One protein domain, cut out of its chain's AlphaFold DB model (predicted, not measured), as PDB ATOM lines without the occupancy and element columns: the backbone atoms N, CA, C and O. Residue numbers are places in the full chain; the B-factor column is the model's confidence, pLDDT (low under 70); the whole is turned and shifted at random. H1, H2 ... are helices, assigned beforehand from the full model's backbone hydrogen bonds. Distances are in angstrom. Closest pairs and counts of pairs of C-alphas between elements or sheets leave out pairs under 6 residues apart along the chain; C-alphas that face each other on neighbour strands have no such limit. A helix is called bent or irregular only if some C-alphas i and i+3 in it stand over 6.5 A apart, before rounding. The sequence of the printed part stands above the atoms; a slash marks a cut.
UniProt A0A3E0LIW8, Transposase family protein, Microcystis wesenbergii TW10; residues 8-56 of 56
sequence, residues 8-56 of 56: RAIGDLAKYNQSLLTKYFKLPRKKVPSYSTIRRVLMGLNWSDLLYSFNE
ATOM      1  N   ARG A   8      86.214  91.887  76.336       84.75
ATOM      2  CA  ARG A   8      85.422  91.995  77.563       84.75
ATOM      3  C   ARG A   8      83.920  91.994  77.287       84.75
ATOM      4  O   ARG A   8      83.194  91.276  77.960       84.75
ATOM      5  N   ALA A   9      83.487  92.710  76.254       88.00
ATOM      6  CA  ALA A   9      82.091  92.786  75.853       88.00
ATOM      7  C   ALA A   9      81.554  91.416  75.402       88.00
ATOM      8  O   ALA A   9      80.427  91.059  75.730       88.00
ATOM      9  N   ILE A  10      82.386  90.603  74.739       88.75
ATOM     10  CA  ILE A  10      82.046  89.214  74.386       88.75
ATOM     11  C   ILE A  10      81.889  88.356  75.650       88.75
ATOM     12  O   ILE A  10      80.952  87.566  75.760       88.75
ATOM     13  N   GLY A  11      82.779  88.529  76.631       91.50
ATOM     14  CA  GLY A  11      82.663  87.866  77.931       91.50
ATOM     15  C   GLY A  11      81.377  88.239  78.676       91.50
ATOM     16  O   GLY A  11      80.692  87.359  79.203       91.50
ATOM     17  N   ASP A  12      81.024  89.524  78.683       92.06
ATOM     18  CA  ASP A  12      79.808  90.030  79.322       92.06
ATOM     19  C   ASP A  12      78.549  89.522  78.608       92.06
ATOM     20  O   ASP A  12      77.620  89.054  79.268       92.06
ATOM     21  N   LEU A  13      78.547  89.500  77.272       91.94
ATOM     22  CA  LEU A  13      77.470  88.926  76.464       91.94
ATOM     23  C   LEU A  13      77.269  87.437  76.761       91.94
ATOM     24  O   LEU A  13      76.130  86.993  76.937       91.94
ATOM     25  N   ALA A  14      78.358  86.669  76.854       92.44
ATOM     26  CA  ALA A  14      78.293  85.248  77.179       92.44
ATOM     27  C   ALA A  14      77.701  85.020  78.576       92.44
ATOM     28  O   ALA A  14      76.866  84.135  78.768       92.44
ATOM     29  N   LYS A  15      78.105  85.835  79.557       93.50
ATOM     30  CA  LYS A  15      77.601  85.744  80.930       93.50
ATOM     31  C   LYS A  15      76.130  86.148  81.024       93.50
ATOM     32  O   LYS A  15      75.355  85.437  81.660       93.50
ATOM     33  N   TYR A  16      75.742  87.246  80.376       94.81
ATOM     34  CA  TYR A  16      74.362  87.735  80.347       94.81
ATOM     35  C   TYR A  16      73.410  86.696  79.741       94.81
ATOM     36  O   TYR A  16      72.358  86.406  80.300       94.81
ATOM     37  N   ASN A  17      73.831  86.044  78.654       94.69
ATOM     38  CA  ASN A  17      73.033  85.042  77.947       94.69
ATOM     39  C   ASN A  17      73.325  83.596  78.382       94.69
ATOM     40  O   ASN A  17      72.976  82.657  77.666       94.69
ATOM     41  N   GLN A  18      73.954  83.376  79.542       93.69
ATOM     42  CA  GLN A  18      74.453  82.057  79.951       93.69
ATOM     43  C   GLN A  18      73.383  80.957  79.884       93.69
ATOM     44  O   GLN A  18      73.668  79.857  79.412       93.69
ATOM     45  N   SER A  19      72.161  81.231  80.348       93.44
ATOM     46  CA  SER A  19      71.067  80.248  80.328       93.44
ATOM     47  C   SER A  19      70.727  79.809  78.899       93.44
ATOM     48  O   SER A  19      70.673  78.617  78.596       93.44
ATOM     49  N   LEU A  20      70.594  80.777  77.989       95.00
ATOM     50  CA  LEU A  20      70.283  80.521  76.588       95.00
ATOM     51  C   LEU A  20      71.428  79.783  75.887       95.00
ATOM     52  O   LEU A  20      71.189  78.777  75.225       95.00
ATOM     53  N   LEU A  21      72.670  80.222  76.094       93.44
ATOM     54  CA  LEU A  21      73.852  79.623  75.471       93.44
ATOM     55  C   LEU A  21      74.107  78.197  75.965       93.44
ATOM     56  O   LEU A  21      74.378  77.307  75.166       93.44
ATOM     57  N   THR A  22      73.981  77.948  77.270       94.50
ATOM     58  CA  THR A  22      74.161  76.597  77.830       94.50
ATOM     59  C   THR A  22      73.107  75.623  77.314       94.50
ATOM     60  O   THR A  22      73.448  74.479  77.015       94.50
ATOM     61  N   LYS A  23      71.857  76.074  77.141       94.31
ATOM     62  CA  LYS A  23      70.789  75.273  76.534       94.31
ATOM     63  C   LYS A  23      71.037  75.026  75.046       94.31
ATOM     64  O   LYS A  23      70.965  73.882  74.608       94.31
ATOM     65  N   TYR A  24      71.331  76.080  74.285       95.12
ATOM     66  CA  TYR A  24      71.510  76.010  72.834       95.12
ATOM     67  C   TYR A  24      72.691  75.112  72.444       95.12
ATOM     68  O   TYR A  24      72.527  74.178  71.666       95.12
ATOM     69  N   PHE A  25      73.855  75.322  73.065       91.38
ATOM     70  CA  PHE A  25      75.068  74.538  72.806       91.38
ATOM     71  C   PHE A  25      75.131  73.217  73.582       91.38
ATOM     72  O   PHE A  25      76.136  72.516  73.497       91.38
ATOM     73  N   LYS A  26      74.086  72.876  74.354       92.75
ATOM     74  CA  LYS A  26      74.019  71.664  75.191       92.75
ATOM     75  C   LYS A  26      75.287  71.475  76.034       92.75
ATOM     76  O   LYS A  26      75.871  70.393  76.080       92.75
ATOM     77  N   LEU A  27      75.736  72.555  76.677       90.25
ATOM     78  CA  LEU A  27      76.991  72.534  77.420       90.25
ATOM     79  C   LEU A  27      76.894  71.550  78.599       90.25
ATOM     80  O   LEU A  27      75.908  71.579  79.339       90.25
ATOM     81  N   PRO A  28      77.933  70.725  78.838       82.75
ATOM     82  CA  PRO A  28      77.917  69.718  79.902       82.75
ATOM     83  C   PRO A  28      77.855  70.351  81.297       82.75
ATOM     84  O   PRO A  28      77.365  69.753  82.252       82.75
ATOM     85  N   ARG A  29      78.334  71.592  81.425       82.56
ATOM     86  CA  ARG A  29      78.173  72.420  82.620       82.56
ATOM     87  C   ARG A  29      77.157  73.513  82.310       82.56
ATOM     88  O   ARG A  29      77.247  74.150  81.265       82.56
ATOM     89  N   LYS A  30      76.258  73.812  83.256       85.19
ATOM     90  CA  LYS A  30      75.302  74.942  83.184       85.19
ATOM     91  C   LYS A  30      75.987  76.315  83.330       85.19
ATOM     92  O   LYS A  30      75.472  77.215  83.990       85.19
ATOM     93  N   LYS A  31      77.187  76.469  82.768       90.31
ATOM     94  CA  LYS A  31      78.010  77.672  82.844       90.31
ATOM     95  C   LYS A  31      78.735  77.890  81.524       90.31
ATOM     96  O   LYS A  31      79.249  76.943  80.933       90.31
ATOM     97  N   VAL A  32      78.811  79.147  81.108       92.44
ATOM     98  CA  VAL A  32      79.642  79.557  79.974       92.44
ATOM     99  C   VAL A  32      81.126  79.623  80.367       92.44
ATOM    100  O   VAL A  32      81.451  79.748  81.555       92.44
ATOM    101  N   PRO A  33      82.048  79.546  79.393       91.69
ATOM    102  CA  PRO A  33      83.467  79.761  79.646       91.69
ATOM    103  C   PRO A  33      83.750  81.132  80.275       91.69
ATOM    104  O   PRO A  33      83.006  82.094  80.094       91.69
ATOM    105  N   SER A  34      84.848  81.226  81.027       91.81
ATOM    106  CA  SER A  34      85.276  82.498  81.618       91.81
ATOM    107  C   SER A  34      85.719  83.499  80.546       91.81
ATOM    108  O   SER A  34      86.161  83.092  79.471       91.81
ATOM    109  N   TYR A  35      85.707  84.797  80.870       90.75
ATOM    110  CA  TYR A  35      86.276  85.841  80.008       90.75
ATOM    111  C   TYR A  35      87.697  85.492  79.534       90.75
ATOM    112  O   TYR A  35      87.984  85.557  78.342       90.75
ATOM    113  N   SER A  36      88.569  85.047  80.444       91.19
ATOM    114  CA  SER A  36      89.946  84.671  80.106       91.19
ATOM    115  C   SER A  36      90.011  83.478  79.149       91.19
ATOM    116  O   SER A  36      90.866  83.451  78.266       91.19
ATOM    117  N   THR A  37      89.099  82.511  79.292       92.81
ATOM    118  CA  THR A  37      88.973  81.375  78.365       92.81
ATOM    119  C   THR A  37      88.535  81.846  76.984       92.81
ATOM    120  O   THR A  37      89.185  81.510  76.000       92.81
ATOM    121  N   ILE A  38      87.481  82.665  76.917       91.31
ATOM    122  CA  ILE A  38      86.953  83.223  75.666       91.31
ATOM    123  C   ILE A  38      88.046  84.020  74.953       91.31
ATOM    124  O   ILE A  38      88.343  83.754  73.795       91.31
ATOM    125  N   ARG A  39      88.720  84.931  75.662       90.56
ATOM    126  CA  ARG A  39      89.818  85.729  75.108       90.56
ATOM    127  C   ARG A  39      90.940  84.854  74.550       90.56
ATOM    128  O   ARG A  39      91.428  85.134  73.465       90.56
ATOM    129  N   ARG A  40      91.357  83.810  75.275       92.00
ATOM    130  CA  ARG A  40      92.435  82.919  74.822       92.00
ATOM    131  C   ARG A  40      92.070  82.196  73.530       92.00
ATOM    132  O   ARG A  40      92.906  82.130  72.642       92.00
ATOM    133  N   VAL A  41      90.840  81.688  73.432       91.12
ATOM    134  CA  VAL A  41      90.352  81.046  72.206       91.12
ATOM    135  C   VAL A  41      90.348  82.053  71.066       91.12
ATOM    136  O   VAL A  41      90.976  81.796  70.051       91.12
ATOM    137  N   LEU A  42      89.739  83.227  71.263       88.19
ATOM    138  CA  LEU A  42      89.642  84.264  70.234       88.19
ATOM    139  C   LEU A  42      91.007  84.758  69.726       88.19
ATOM    140  O   LEU A  42      91.144  85.073  68.551       88.19
ATOM    141  N   MET A  43      92.024  84.808  70.589       88.56
ATOM    142  CA  MET A  43      93.391  85.157  70.186       88.56
ATOM    143  C   MET A  43      94.080  84.077  69.345       88.56
ATOM    144  O   MET A  43      95.021  84.392  68.627       88.56
ATOM    145  N   GLY A  44      93.657  82.819  69.465       88.06
ATOM    146  CA  GLY A  44      94.197  81.703  68.689       88.06
ATOM    147  C   GLY A  44      93.473  81.462  67.364       88.06
ATOM    148  O   GLY A  44      93.829  80.527  66.656       88.06
ATOM    149  N   LEU A  45      92.448  82.256  67.041       88.19
ATOM    150  CA  LEU A  45      91.694  82.119  65.799       88.19
ATOM    151  C   LEU A  45      92.398  82.846  64.654       88.19
ATOM    152  O   LEU A  45      92.834  83.989  64.803       88.19
ATOM    153  N   ASN A  46      92.431  82.205  63.486       89.31
ATOM    154  CA  ASN A  46      92.726  82.898  62.243       89.31
ATOM    155  C   ASN A  46      91.470  83.652  61.786       89.31
ATOM    156  O   ASN A  46      90.517  83.064  61.274       89.31
ATOM    157  N   TRP A  47      91.455  84.964  62.013       85.44
ATOM    158  CA  TRP A  47      90.310  85.811  61.683       85.44
ATOM    159  C   TRP A  47      90.028  85.886  60.184       85.44
ATOM    160  O   TRP A  47      88.872  86.067  59.810       85.44
ATOM    161  N   SER A  48      91.041  85.709  59.334       87.06
ATOM    162  CA  SER A  48      90.869  85.696  57.878       87.06
ATOM    163  C   SER A  48      90.030  84.502  57.424       87.06
ATOM    164  O   SER A  48      89.084  84.685  56.663       87.06
ATOM    165  N   ASP A  49      90.300  83.310  57.963       89.44
ATOM    166  CA  ASP A  49      89.546  82.089  57.635       89.44
ATOM    167  C   ASP A  49      88.095  82.182  58.129       89.44
ATOM    168  O   ASP A  49      87.153  81.750  57.461       89.44
ATOM    169  N   LEU A  50      87.909  82.794  59.302       85.56
ATOM    170  CA  LEU A  50      86.598  83.066  59.884       85.56
ATOM    171  C   LEU A  50      85.798  84.056  59.034       85.56
ATOM    172  O   LEU A  50      84.633  83.813  58.747       85.56
ATOM    173  N   LEU A  51      86.416  85.156  58.605       87.62
ATOM    174  CA  LEU A  51      85.753  86.135  57.746       87.62
ATOM    175  C   LEU A  51      85.375  85.536  56.392       87.62
ATOM    176  O   LEU A  51      84.284  85.831  55.914       87.62
ATOM    177  N   TYR A  52      86.232  84.694  55.817       91.38
ATOM    178  CA  TYR A  52      85.933  83.974  54.583       91.38
ATOM    179  C   TYR A  52      84.728  83.036  54.765       91.38
ATOM    180  O   TYR A  52      83.763  83.122  54.021       91.38
ATOM    181  N   SER A  53      84.731  82.208  55.813       89.06
ATOM    182  CA  SER A  53      83.695  81.180  56.022       89.06
ATOM    183  C   SER A  53      82.315  81.737  56.398       89.06
ATOM    184  O   SER A  53      81.311  81.060  56.206       89.06
ATOM    185  N   PHE A  54      82.255  82.926  57.007       85.62
ATOM    186  CA  PHE A  54      81.003  83.518  57.500       85.62
ATOM    187  C   PHE A  54      80.410  84.600  56.587       85.62
ATOM    188  O   PHE A  54      79.274  85.002  56.832       85.62
ATOM    189  N   ASN A  55      81.153  85.091  55.590       83.75
ATOM    190  CA  ASN A  55      80.682  86.120  54.652       83.75
ATOM    191  C   ASN A  55      80.641  85.640  53.189       83.75
ATOM    192  O   ASN A  55      80.615  86.487  52.295       83.75
ATOM    193  N   GLU A  56      80.668  84.325  52.946       56.56
ATOM    194  CA  GLU A  56      80.251  83.765  51.648       56.56
ATOM    195  C   GLU A  56      78.776  84.071  51.348       56.56
ATOM    196  O   GLU A  56      77.933  83.951  52.272       56.56
TER     197      GLU A  56
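What this domain is: This is residues 8 to 56 of the 56 residues of the protein "Transposase family protein" of Microcystis wesenbergii TW10 (UniProt A0A3E0LIW8). The model is an open, loose U of four short helices: H1 and H3 meet at its base at a steep tilt, H2 stands at one end close to H1, and H4 makes the other arm, standing free and touching no helix. From H2 the chain folds back through a link with no named element, of which residues 25 to 29 stick out, to the start of H3 beside H1. The printed part has 49 residues with four named helices, in the order H1, H2, H3, H4, and no named strand; its class is all helix, with 33 of the 49 residues in the named helices. The whole is loose, with a radius of gyration of the C-alphas of 12.4 A, and the C-alphas span 31 by 22 by 18 A along their three main axes.

Where its parts are: The longest helices by residues are H1 and H3, with 9 residues each. H1 takes residues 8 to 16, from C-alpha 8 at (85.422, 91.995, 77.563) to C-alpha 16 at (74.362, 87.735, 80.347), and is 12.2 A long from first to last C-alpha. H3 takes residues 35 to 43 and is 12.1 A long; it begins with C-alpha 35 at (86.276, 85.841, 80.008). H2 takes residues 18 to 24, with 7 residues, and measures 9.8 A from first to last C-alpha. H4 takes residues 47 to 54, with 8 residues and 10.5 A, and ends with C-alpha 54 at (81.003, 83.518, 57.500). No helix is bent or irregular.

How they stand to each other: H1 and H3 touch, with 7 pairs of C-alphas within 8 A. Their closest C-alphas are those of Gly 11 and Tyr 35, 4.6 A apart, and their centres are 11.3 A apart. Their lines stand at a steep tilt of 53 degrees, and they run opposite ways. H2 touches no helix, but it is near H1: the two are close but not clearly touching, with 1 pair of C-alphas within 8 A. That closest pair is the C-alphas of Ala 14 and Leu 21, 7.4 A apart. The lines of H1 and H2 are about perpendicular, at 75 degrees, and their centres are 12.8 A apart. H2 and H3 follow each other in the chain but are apart. H3 and H4 are apart too, though a tight link of 3 residues joins them. H4 is also apart from H1 and from H2. In the backbones of H1, H2, H3 and H4, every O i to N i+4 pair is within hydrogen-bond range.

The domain as a whole: The two C-alphas farthest apart are those of Lys 30 and Glu 56, at 33.1 A, and the first and last printed C-alphas, those of Arg 8 and Glu 56, are 27.7 A apart. The printed part begins at residue 8 and has no cut; it ends at residue 56, the chain's last residue. H1 and H2 are joined by a tight link of 1 residue, H2 and H3 by a short link of 10 residues, and there is no long link. Two stretches stand free, with no C-alpha 8 or more residues away along the chain within 10 A: residues 24 to 29, of which 24 belongs to H2, and residues 43 to 56, of which 43 belongs to H3 and 47 to 54 belong to H4. The mean pLDDT of the printed part is 89.5, and one printed residue, Glu 56, is under 70. By helix the mean pLDDT is 94 in H2, 91 in H1 and in H3, and 88 in H4.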